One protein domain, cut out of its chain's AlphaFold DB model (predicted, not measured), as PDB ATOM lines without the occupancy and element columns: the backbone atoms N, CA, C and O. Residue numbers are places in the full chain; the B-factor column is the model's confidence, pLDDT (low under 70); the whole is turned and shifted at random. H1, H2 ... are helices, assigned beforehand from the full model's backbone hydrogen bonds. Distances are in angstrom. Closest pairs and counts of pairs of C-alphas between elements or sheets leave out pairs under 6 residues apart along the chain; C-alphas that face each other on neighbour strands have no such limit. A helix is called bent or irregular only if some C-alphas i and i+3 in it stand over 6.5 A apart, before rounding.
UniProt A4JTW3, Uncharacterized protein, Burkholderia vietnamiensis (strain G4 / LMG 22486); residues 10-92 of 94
ATOM      1  N   SER A  10    -126.590 159.324  34.847       84.75
ATOM      2  CA  SER A  10    -126.081 159.255  36.216       84.75
ATOM      3  C   SER A  10    -126.037 157.804  36.702       84.75
ATOM      4  O   SER A  10    -126.897 157.002  36.343       84.75
ATOM      5  N   ALA A  11    -125.107 157.475  37.604       84.25
ATOM      6  CA  ALA A  11    -125.048 156.158  38.255       84.25
ATOM      7  C   ALA A  11    -126.401 155.741  38.869       84.25
ATOM      8  O   ALA A  11    -126.800 154.583  38.810       84.25
ATOM      9  N   THR A  12    -127.164 156.713  39.384       84.25
ATOM     10  CA  THR A  12    -128.525 156.477  39.891       84.25
ATOM     11  C   THR A  12    -129.476 156.030  38.775       84.25
ATOM     12  O   THR A  12    -130.289 155.141  38.997       84.25
ATOM     13  N   GLN A  13    -129.401 156.622  37.580       82.94
ATOM     14  CA  GLN A  13    -130.237 156.226  36.440       82.94
ATOM     15  C   GLN A  13    -129.865 154.844  35.906       82.94
ATOM     16  O   GLN A  13    -130.773 154.063  35.638       82.94
ATOM     17  N   ILE A  14    -128.568 154.522  35.815       85.25
ATOM     18  CA  ILE A  14    -128.101 153.177  35.439       85.25
ATOM     19  C   ILE A  14    -128.669 152.149  36.421       85.25
ATOM     20  O   ILE A  14    -129.355 151.216  36.014       85.25
ATOM     21  N   GLY A  15    -128.491 152.374  37.724       86.50
ATOM     22  CA  GLY A  15    -128.991 151.454  38.740       86.50
ATOM     23  C   GLY A  15    -130.512 151.332  38.744       86.50
ATOM     24  O   GLY A  15    -131.036 150.228  38.862       86.50
ATOM     25  N   MET A  16    -131.248 152.434  38.561       85.06
ATOM     26  CA  MET A  16    -132.708 152.374  38.448       85.06
ATOM     27  C   MET A  16    -133.156 151.604  37.201       85.06
ATOM     28  O   MET A  16    -134.146 150.879  37.287       85.06
ATOM     29  N   ALA A  17    -132.441 151.722  36.078       85.06
ATOM     30  CA  ALA A  17    -132.707 150.941  34.871       85.06
ATOM     31  C   ALA A  17    -132.482 149.445  35.125       85.06
ATOM     32  O   ALA A  17    -133.389 148.645  34.902       85.06
ATOM     33  N   SER A  18    -131.330 149.077  35.696       85.25
ATOM     34  CA  SER A  18    -130.996 147.695  36.070       85.25
ATOM     35  C   SER A  18    -131.997 147.095  37.063       85.25
ATOM     36  O   SER A  18    -132.340 145.920  36.987       85.25
ATOM     37  N   MET A  19    -132.528 147.906  37.981       84.38
ATOM     38  CA  MET A  19    -133.573 147.503  38.928       84.38
ATOM     39  C   MET A  19    -134.965 147.356  38.300       84.38
ATOM     40  O   MET A  19    -135.894 146.919  38.989       84.38
ATOM     41  N   GLY A  20    -135.148 147.765  37.041       82.31
ATOM     42  CA  GLY A  20    -136.471 147.929  36.444       82.31
ATOM     43  C   GLY A  20    -137.324 148.888  37.271       82.31
ATOM     44  O   GLY A  20    -138.488 148.611  37.532       82.31
ATOM     45  N   CYS A  21    -136.719 149.954  37.795       82.56
ATOM     46  CA  CYS A  21    -137.375 150.980  38.601       82.56
ATOM     47  C   CYS A  21    -137.559 152.306  37.851       82.56
ATOM     48  O   CYS A  21    -137.886 153.300  38.492       82.56
ATOM     49  N   ILE A  22    -137.386 152.316  36.525       78.75
ATOM     50  CA  ILE A  22    -137.816 153.385  35.613       78.75
ATOM     51  C   ILE A  22    -138.583 152.793  34.420       78.75
ATOM     52  O   ILE A  22    -138.322 151.654  34.039       78.75
ATOM     53  N   ASN A  23    -139.524 153.547  33.845       69.19
ATOM     54  CA  ASN A  23    -140.106 153.243  32.529       69.19
ATOM     55  C   ASN A  23    -139.310 153.915  31.394       69.19
ATOM     56  O   ASN A  23    -138.350 154.645  31.648       69.19
ATOM     57  N   ASP A  24    -139.766 153.718  30.156       70.00
ATOM     58  CA  ASP A  24    -139.173 154.294  28.938       70.00
ATOM     59  C   ASP A  24    -139.146 155.838  28.934       70.00
ATOM     60  O   ASP A  24    -138.369 156.451  28.207       70.00
ATOM     61  N   GLU A  25    -139.959 156.477  29.779       70.75
ATOM     62  CA  GLU A  25    -140.031 157.934  29.955       70.75
ATOM     63  C   GLU A  25    -139.135 158.444  31.105       70.75
ATOM     64  O   GLU A  25    -139.110 159.638  31.402       70.75
ATOM     65  N   GLY A  26    -138.400 157.555  31.787       66.81
ATOM     66  CA  GLY A  26    -137.543 157.891  32.930       66.81
ATOM     67  C   GLY A  26    -138.291 158.112  34.252       66.81
ATOM     68  O   GLY A  26    -137.710 158.615  35.218       66.81
ATOM     69  N   ILE A  27    -139.570 157.738  34.329       71.44
ATOM     70  CA  ILE A  27    -140.413 157.879  35.522       71.44
ATOM     71  C   ILE A  27    -140.130 156.722  36.488       71.44
ATOM     72  O   ILE A  27    -140.167 155.568  36.059       71.44
ATOM     73  N   PRO A  28    -139.907 156.980  37.794       68.06
ATOM     74  CA  PRO A  28    -139.575 155.947  38.769       68.06
ATOM     75  C   PRO A  28    -140.763 155.025  39.112       68.06
ATOM     76  O   PRO A  28    -141.465 155.200  40.114       68.06
ATOM     77  N   ILE A  29    -140.983 154.008  38.283       73.62
ATOM     78  CA  ILE A  29    -142.001 152.964  38.432       73.62
ATOM     79  C   ILE A  29    -141.326 151.599  38.478       73.62
ATOM     80  O   ILE A  29    -140.349 151.375  37.781       73.62
ATOM     81  N   CYS A  30    -141.855 150.673  39.275       71.44
ATOM     82  CA  CYS A  30    -141.445 149.278  39.228       71.44
ATOM     83  C   CYS A  30    -142.495 148.446  38.468       71.44
ATOM     84  O   CYS A  30    -143.532 148.118  39.062       71.44
ATOM     85  N   PRO A  31    -142.263 148.060  37.194       67.06
ATOM     86  CA  PRO A  31    -143.213 147.291  36.387       67.06
ATOM     87  C   PRO A  31    -143.580 145.958  37.035       67.06
ATOM     88  O   PRO A  31    -144.734 145.545  36.993       67.06
ATOM     89  N   ARG A  32    -142.626 145.334  37.741       68.31
ATOM     90  CA  ARG A  32    -142.841 144.076  38.471       68.31
ATOM     91  C   ARG A  32    -143.914 144.182  39.561       68.31
ATOM     92  O   ARG A  32    -144.541 143.181  39.888       68.31
ATOM     93  N   PHE A  33    -144.127 145.373  40.121       65.75
ATOM     94  CA  PHE A  33    -145.118 145.626  41.172       65.75
ATOM     95  C   PHE A  33    -146.225 146.604  40.746       65.75
ATOM     96  O   PHE A  33    -147.019 146.999  41.600       65.75
ATOM     97  N   GLY A  34    -146.259 147.041  39.480       61.72
ATOM     98  CA  GLY A  34    -147.276 147.948  38.928       61.72
ATOM     99  C   GLY A  34    -147.438 149.286  39.666       61.72
ATOM    100  O   GLY A  34    -148.523 149.857  39.672       61.72
ATOM    101  N   THR A  35    -146.405 149.757  40.370       70.69
ATOM    102  CA  THR A  35    -146.484 150.894  41.310       70.69
ATOM    103  C   THR A  35    -145.142 151.623  41.424       70.69
ATOM    104  O   THR A  35    -144.120 151.132  40.944       70.69
ATOM    105  N   THR A  36    -145.113 152.785  42.088       76.12
ATOM    106  CA  THR A  36    -143.875 153.534  42.370       76.12
ATOM    107  C   THR A  36    -142.854 152.668  43.111       76.12
ATOM    108  O   THR A  36    -143.177 151.996  44.101       76.12
ATOM    109  N   CYS A  37    -141.601 152.702  42.651       76.75
ATOM    110  CA  CYS A  37    -140.502 152.009  43.311       76.75
ATOM    111  C   CYS A  37    -140.213 152.712  44.653       76.75
ATOM    112  O   CYS A  37    -139.829 153.877  44.681       76.75
ATOM    113  N   THR A  38    -140.476 152.036  45.777       79.06
ATOM    114  CA  THR A  38    -140.342 152.598  47.136       79.06
ATOM    115  C   THR A  38    -139.693 151.598  48.088       79.06
ATOM    116  O   THR A  38    -139.836 150.386  47.909       79.06
ATOM    117  N   GLY A  39    -138.999 152.115  49.111       72.94
ATOM    118  CA  GLY A  39    -138.509 151.392  50.291       72.94
ATOM    119  C   GLY A  39    -138.191 149.902  50.102       72.94
ATOM    120  O   GLY A  39    -137.164 149.525  49.541       72.94
ATOM    121  N   SER A  40    -139.085 149.040  50.597       74.06
ATOM    122  CA  SER A  40    -138.915 147.579  50.606       74.06
ATOM    123  C   SER A  40    -138.887 146.942  49.216       74.06
ATOM    124  O   SER A  40    -138.185 145.953  49.020       74.06
ATOM    125  N   ARG A  41    -139.610 147.505  48.242       79.44
ATOM    126  CA  ARG A  41    -139.626 147.008  46.857       79.44
ATOM    127  C   ARG A  41    -138.320 147.317  46.149       79.44
ATOM    128  O   ARG A  41    -137.813 146.458  45.440       79.44
ATOM    129  N   ALA A  42    -137.755 148.498  46.410       80.62
ATOM    130  CA  ALA A  42    -136.442 148.864  45.899       80.62
ATOM    131  C   ALA A  42    -135.388 147.837  46.328       80.62
ATOM    132  O   ALA A  42    -134.609 147.401  45.499       80.62
ATOM    133  N   ILE A  43    -135.431 147.348  47.571       83.06
ATOM    134  CA  ILE A  43    -134.521 146.284  48.027       83.06
ATOM    135  C   ILE A  43    -134.700 144.971  47.264       83.06
ATOM    136  O   ILE A  43    -133.710 144.348  46.891       83.06
ATOM    137  N   VAL A  44    -135.940 144.542  47.023       82.94
ATOM    138  CA  VAL A  44    -136.196 143.303  46.269       82.94
ATOM    139  C   VAL A  44    -135.676 143.429  44.836       82.94
ATOM    140  O   VAL A  44    -135.022 142.515  44.337       82.94
ATOM    141  N   CYS A  45    -135.927 144.568  44.187       84.62
ATOM    142  CA  CYS A  45    -135.403 144.848  42.853       84.62
ATOM    143  C   CYS A  45    -133.878 144.927  42.845       84.62
ATOM    144  O   CYS A  45    -133.256 144.380  41.945       84.62
ATOM    145  N   MET A  46    -133.284 145.546  43.864       86.75
ATOM    146  CA  MET A  46    -131.838 145.681  44.013       86.75
ATOM    147  C   MET A  46    -131.165 144.311  44.108       86.75
ATOM    148  O   MET A  46    -130.251 144.035  43.343       86.75
ATOM    149  N   GLY A  47    -131.661 143.418  44.972       84.81
ATOM    150  CA  GLY A  47    -131.092 142.076  45.119       84.81
ATOM    151  C   GLY A  47    -131.148 141.254  43.829       84.81
ATOM    152  O   GLY A  47    -130.212 140.521  43.531       84.81
ATOM    153  N   LYS A  48    -132.213 141.404  43.032       84.75
ATOM    154  CA  LYS A  48    -132.315 140.733  41.732       84.75
ATOM    155  C   LYS A  48    -131.405 141.382  40.682       84.75
ATOM    156  O   LYS A  48    -130.686 140.676  39.990       84.75
ATOM    157  N   ALA A  49    -131.374 142.710  40.626       87.75
ATOM    158  CA  ALA A  49    -130.533 143.457  39.697       87.75
ATOM    159  C   ALA A  49    -129.036 143.239  39.937       87.75
ATOM    160  O   ALA A  49    -128.287 143.171  38.978       87.75
ATOM    161  N   MET A  50    -128.595 143.064  41.185       88.94
ATOM    162  CA  MET A  50    -127.194 142.745  41.489       88.94
ATOM    163  C   MET A  50    -126.766 141.353  40.992       88.94
ATOM    164  O   MET A  50    -125.581 141.143  40.756       88.94
ATOM    165  N   GLN A  51    -127.712 140.417  40.841       85.81
ATOM    166  CA  GLN A  51    -127.463 139.096  40.248       85.81
ATOM    167  C   GLN A  51    -127.504 139.148  38.721       85.81
ATOM    168  O   GLN A  51    -126.707 138.489  38.063       85.81
ATOM    169  N   ASP A  52    -128.452 139.907  38.167       86.81
ATOM    170  CA  ASP A  52    -128.669 139.985  36.721       86.81
ATOM    171  C   ASP A  52    -127.648 140.917  36.032       86.81
ATOM    172  O   ASP A  52    -127.321 140.700  34.868       86.81
ATOM    173  N   PHE A  53    -127.126 141.918  36.754       88.31
ATOM    174  CA  PHE A  53    -126.162 142.925  36.290       88.31
ATOM    175  C   PHE A  53    -125.009 143.094  37.303       88.31
ATOM    176  O   PHE A  53    -124.915 144.131  37.975       88.31
ATOM    177  N   PRO A  54    -124.143 142.079  37.477       86.25
ATOM    178  CA  PRO A  54    -123.033 142.135  38.430       86.25
ATOM    179  C   PRO A  54    -122.056 143.292  38.156       86.25
ATOM    180  O   PRO A  54    -121.463 143.842  39.082       86.25
ATOM    181  N   GLU A  55    -121.927 143.723  36.902       86.00
ATOM    182  CA  GLU A  55    -121.115 144.865  36.483       86.00
ATOM    183  C   GLU A  55    -121.667 146.223  36.943       86.00
ATOM    184  O   GLU A  55    -120.913 147.190  37.001       86.00
ATOM    185  N   ALA A  56    -122.956 146.294  37.290       88.81
ATOM    186  CA  ALA A  56    -123.652 147.516  37.699       88.81
ATOM    187  C   ALA A  56    -123.972 147.542  39.207       88.81
ATOM    188  O   ALA A  56    -124.856 148.279  39.653       88.81
ATOM    189  N   GLN A  57    -123.306 146.711  40.021       88.50
ATOM    190  CA  GLN A  57    -123.613 146.580  41.453       88.50
ATOM    191  C   GLN A  57    -123.536 147.909  42.216       88.50
ATOM    192  O   GLN A  57    -124.388 148.176  43.071       88.50
ATOM    193  N   ALA A  58    -122.549 148.754  41.909       89.62
ATOM    194  CA  ALA A  58    -122.384 150.051  42.560       89.62
ATOM    195  C   ALA A  58    -123.543 151.000  42.214       89.62
ATOM    196  O   ALA A  58    -124.135 151.624  43.097       89.62
ATOM    197  N   GLU A  59    -123.915 151.059  40.939       91.94
ATOM    198  CA  GLU A  59    -125.025 151.844  40.410       91.94
ATOM    199  C   GLU A  59    -126.354 151.387  41.020       91.94
ATOM    200  O   GLU A  59    -127.139 152.210  41.497       91.94
ATOM    201  N   VAL A  60    -126.583 150.072  41.072       89.88
ATOM    202  CA  VAL A  60    -127.769 149.443  41.668       89.88
ATOM    203  C   VAL A  60    -127.877 149.758  43.165       89.88
ATOM    204  O   VAL A  60    -128.958 150.114  43.642       89.88
ATOM    205  N   LEU A  61    -126.766 149.712  43.909       90.19
ATOM    206  CA  LEU A  61    -126.740 150.085  45.327       90.19
ATOM    207  C   LEU A  61    -127.093 151.568  45.532       90.19
ATOM    208  O   LEU A  61    -127.939 151.901  46.368       90.19
ATOM    209  N   VAL A  62    -126.479 152.461  44.750       90.31
ATOM    210  CA  VAL A  62    -126.733 153.911  44.816       90.31
ATOM    211  C   VAL A  62    -128.187 154.229  44.457       90.31
ATOM    212  O   VAL A  62    -128.834 155.026  45.143       90.31
ATOM    213  N   ALA A  63    -128.737 153.577  43.431       89.38
ATOM    214  CA  ALA A  63    -130.137 153.719  43.045       89.38
ATOM    215  C   ALA A  63    -131.091 153.272  44.160       89.38
ATOM    216  O   ALA A  63    -132.002 154.020  44.529       89.38
ATOM    217  N   GLY A  64    -130.841 152.103  44.758       88.12
ATOM    218  CA  GLY A  64    -131.605 151.604  45.898       88.12
ATOM    219  C   GLY A  64    -131.603 152.588  47.069       88.12
ATOM    220  O   GLY A  64    -132.668 152.932  47.591       88.12
ATOM    221  N   LEU A  65    -130.428 153.099  47.452       88.56
ATOM    222  CA  LEU A  65    -130.294 154.071  48.543       88.56
ATOM    223  C   LEU A  65    -131.011 155.392  48.234       88.56
ATOM    224  O   LEU A  65    -131.666 155.955  49.115       88.56
ATOM    225  N   SER A  66    -130.934 155.869  46.991       87.69
ATOM    226  CA  SER A  66    -131.629 157.079  46.539       87.69
ATOM    227  C   SER A  66    -133.150 156.935  46.661       87.69
ATOM    228  O   SER A  66    -133.817 157.808  47.222       87.69
ATOM    229  N   ILE A  67    -133.708 155.797  46.232       85.25
ATOM    230  CA  ILE A  67    -135.148 155.507  46.340       85.25
ATOM    231  C   ILE A  67    -135.592 155.431  47.808       85.25
ATOM    232  O   ILE A  67    -136.617 156.004  48.194       85.25
ATOM    233  N   VAL A  68    -134.816 154.745  48.649       86.12
ATOM    234  CA  VAL A  68    -135.095 154.636  50.088       86.12
ATOM    235  C   VAL A  68    -135.054 156.011  50.747       86.12
ATOM    236  O   VAL A  68    -135.986 156.366  51.461       86.12
ATOM    237  N   SER A  69    -134.043 156.824  50.442       86.50
ATOM    238  CA  SER A  69    -133.886 158.167  51.012       86.50
ATOM    239  C   SER A  69    -135.026 159.108  50.614       86.50
ATOM    240  O   SER A  69    -135.494 159.882  51.441       86.50
ATOM    241  N   ARG A  70    -135.529 159.007  49.376       84.69
ATOM    242  CA  ARG A  70    -136.673 159.804  48.888       84.69
ATOM    243  C   ARG A  70    -138.014 159.394  49.495       84.69
ATOM    244  O   ARG A  70    -138.928 160.208  49.543       84.69
ATOM    245  N   SER A  71    -138.151 158.133  49.904       82.06
ATOM    246  CA  SER A  71    -139.392 157.593  50.482       82.06
ATOM    247  C   SER A  71    -139.391 157.551  52.014       82.06
ATOM    248  O   SER A  71    -140.446 157.364  52.625       82.06
ATOM    249  N   ALA A  72    -138.231 157.743  52.641       86.25
ATOM    250  CA  ALA A  72    -138.077 157.789  54.085       86.25
ATOM    251  C   ALA A  72    -138.690 159.063  54.677       86.25
ATOM    252  O   ALA A  72    -138.483 160.167  54.176       86.25
ATOM    253  N   LYS A  73    -139.409 158.915  55.793       88.75
ATOM    254  CA  LYS A  73    -139.909 160.054  56.580       88.75
ATOM    255  C   LYS A  73    -138.942 160.424  57.699       88.75
ATOM    256  O   LYS A  73    -138.957 161.549  58.186       88.75
ATOM    257  N   THR A  74    -138.115 159.468  58.118       90.00
ATOM    258  CA  THR A  74    -137.134 159.626  59.191       90.00
ATOM    259  C   THR A  74    -135.830 158.903  58.859       90.00
ATOM    260  O   THR A  74    -135.805 157.936  58.099       90.00
ATOM    261  N   ILE A  75    -134.736 159.297  59.515       89.00
ATOM    262  CA  ILE A  75    -133.449 158.586  59.416       89.00
ATOM    263  C   ILE A  75    -133.541 157.128  59.899       89.00
ATOM    264  O   ILE A  75    -132.771 156.271  59.466       89.00
ATOM    265  N   MET A  76    -134.502 156.824  60.778       90.50
ATOM    266  CA  MET A  76    -134.745 155.466  61.260       90.50
ATOM    267  C   MET A  76    -135.275 154.551  60.156       90.50
ATOM    268  O   MET A  76    -134.942 153.366  60.146       90.50
ATOM    269  N   ASP A  77    -136.037 155.090  59.202       84.75
ATOM    270  CA  ASP A  77    -136.513 154.328  58.045       84.75
ATOM    271  C   ASP A  77    -135.342 153.917  57.148       84.75
ATOM    272  O   ASP A  77    -135.278 152.770  56.716       84.75
ATOM    273  N   ILE A  78    -134.364 154.808  56.955       87.69
ATOM    274  CA  ILE A  78    -133.139 154.515  56.198       87.69
ATOM    275  C   ILE A  78    -132.297 153.467  56.938       87.69
ATOM    276  O   ILE A  78    -131.931 152.440  56.367       87.69
ATOM    277  N   ARG A  79    -132.042 153.666  58.240       89.88
ATOM    278  CA  ARG A  79    -131.232 152.743  59.059       89.88
ATOM    279  C   ARG A  79    -131.788 151.321  59.108       89.88
ATOM    280  O   ARG A  79    -131.014 150.377  59.148       89.88
ATOM    281  N   ARG A  80    -133.113 151.146  59.080       88.19
ATOM    282  CA  ARG A  80    -133.750 149.812  59.035       88.19
ATOM    283  C   ARG A  80    -133.486 149.055  57.733       88.19
ATOM    284  O   ARG A  80    -133.664 147.840  57.682       88.19
ATOM    285  N   VAL A  81    -133.133 149.776  56.678       87.12
ATOM    286  CA  VAL A  81    -133.034 149.264  55.313       87.12
ATOM    287  C   VAL A  81    -131.571 149.000  54.931       87.12
ATOM    288  O   VAL A  81    -131.320 148.049  54.196       87.12
ATOM    289  N   ILE A  82    -130.612 149.728  55.523       88.75
ATOM    290  CA  ILE A  82    -129.161 149.535  55.322       88.75
ATOM    291  C   ILE A  82    -128.708 148.073  55.505       88.75
ATOM    292  O   ILE A  82    -128.119 147.548  54.563       88.75
ATOM    293  N   PRO A  83    -129.043 147.349  56.596       90.69
ATOM    294  CA  PRO A  83    -128.572 145.969  56.771       90.69
ATOM    295  C   PRO A  83    -129.035 145.014  55.666       90.69
ATOM    296  O   PRO A  83    -128.355 144.054  55.315       90.69
ATOM    297  N   LYS A  84    -130.210 145.275  55.084       87.00
ATOM    298  CA  LYS A  84    -130.721 144.491  53.956       87.00
ATOM    299  C   LYS A  84    -129.981 144.816  52.660       87.00
ATOM    300  O   LYS A  84    -129.864 143.944  51.807       87.00
ATOM    301  N   MET A  85    -129.503 146.052  52.507       87.88
ATOM    302  CA  MET A  85    -128.659 146.438  51.375       87.88
ATOM    303  C   MET A  85    -127.277 145.804  51.480       87.88
ATOM    304  O   MET A  85    -126.807 145.231  50.505       87.88
ATOM    305  N   GLU A  86    -126.678 145.829  52.670       89.62
ATOM    306  CA  GLU A  86    -125.408 145.153  52.955       89.62
ATOM    307  C   GLU A  86    -125.503 143.651  52.665       89.62
ATOM    308  O   GLU A  86    -124.630 143.096  52.004       89.62
ATOM    309  N   LEU A  87    -126.601 143.008  53.083       85.94
ATOM    310  CA  LEU A  87    -126.858 141.601  52.775       85.94
ATOM    311  C   LEU A  87    -126.993 141.339  51.267       85.94
ATOM    312  O   LEU A  87    -126.493 140.338  50.770       85.94
ATOM    313  N   ALA A  88    -127.680 142.212  50.528       82.81
ATOM    314  CA  ALA A  88    -127.825 142.042  49.083       82.81
ATOM    315  C   ALA A  88    -126.471 142.134  48.361       82.81
ATOM    316  O   ALA A  88    -126.213 141.338  47.463       82.81
ATOM    317  N   VAL A  89    -125.597 143.047  48.796       85.38
ATOM    318  CA  VAL A  89    -124.229 143.168  48.271       85.38
ATOM    319  C   VAL A  89    -123.402 141.932  48.617       85.38
ATOM    320  O   VAL A  89    -122.740 141.383  47.743       85.38
ATOM    321  N   SER A  90    -123.448 141.457  49.866       83.94
ATOM    322  CA  SER A  90    -122.639 140.306  50.284       83.94
ATOM    323  C   SER A  90    -123.047 139.006  49.592       83.94
ATOM    324  O   SER A  90    -122.182 138.201  49.266       83.94
ATOM    325  N   VAL A  91    -124.343 138.817  49.326       78.62
ATOM    326  CA  VAL A  91    -124.855 137.658  48.577       78.62
ATOM    327  C   VAL A  91    -124.526 137.755  47.088       78.62
ATOM    328  O   VAL A  91    -124.294 136.728  46.466       78.62
ATOM    329  N   ALA A  92    -124.506 138.957  46.507       74.00
ATOM    330  CA  ALA A  92    -124.183 139.143  45.093       74.00
ATOM    331  C   ALA A  92    -122.673 139.122  44.788       74.00
ATOM    332  O   ALA A  92    -122.289 138.975  43.631       74.00
TER     333      ALA A  92
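This is residues 10 to 92 of the 94 residues of an uncharacterized protein of Burkholderia vietnamiensis (strain G4 / LMG 22486) (UniProt A4JTW3). Three helices, H2, H3 and H5, run nearly in line with one another as a small up-and-down bundle, their centres making a triangle, and H1 crosses H3 at about a right angle. The short H4 sits in the turn between H3 and H5, while a long stretch with no named element, residues 19 to 38, loops out toward the other end of the longest axis. The printed part has 83 residues with five named helices, in the order H1, H2, H3, H4, H5, and no named strand; the class is all helix. The whole is compact, with a radius of gyration of the C-alphas of 11.5 A, and spans 33 by 26 by 23 A.

H3, residues 54 to 71, is the longest helix and the hub, touching three other helices. It is irregular, with C-alphas 55 and 58 8.1 A apart, and has a kink of 27 degrees near residue 61. H2, residues 39 to 52, touches H3 at a shallow tilt of 6 degrees, opposite ways; their closest C-alphas, of Gly 39 and Val 68, are 4.7 A apart, and the two form a helical hairpin. H5, residues 82 to 92, touches H2 at a shallow tilt of 15 degrees, the same way, closest at the C-alphas of Gly 47 and Ala 88, 5.1 A. H3 touches H5 with residues 54 to 61 alone, opposite ways at a shallow tilt of 16 degrees; the closest C-alphas, of Leu 61 and Met 85, are 7.3 A apart. H1, residues 11 to 18, touches H3 about perpendicular, at 77 degrees, with the C-alphas of Gly 15 and Val 60 3.8 A apart. H1 is close to H2 but not clearly touching, and apart from H5. H4, residues 75 to 79, is close to H3 but not clearly touching: the closest C-alphas, of Ser 69 and Ile 78, are 6.4 A apart. H4 and H5 meet only through their link. Each O i to N i+4 pair is within hydrogen-bond range in H1, H4 and H5; in H2 it is 9 of 10 and in H3 12 of 14.

H3 is 25.5 A from first to last C-alpha, beginning at C-alpha 54 (-123.033, 142.135, 38.430). H2 measures 20.3 A, H5 15.4 A, H1 10.6 A and H4 6.3 A. H1 begins at C-alpha 11 (-125.048, 156.158, 38.255), and H5 ends at C-alpha 92 (-124.183, 139.143, 45.093).

The two C-alphas farthest apart, of Asp 24 and Met 76, are 32.6 A apart. The link from H1 to H2 is long, with 20 residues; in it residues 29 to 30 pair with residues 35 to 36, antiparallel. The other links are tight. The printed part has no cut. The mean pLDDT of the printed part is 82.7; residues 23, 26, 28 and 31 to 34 are under 70.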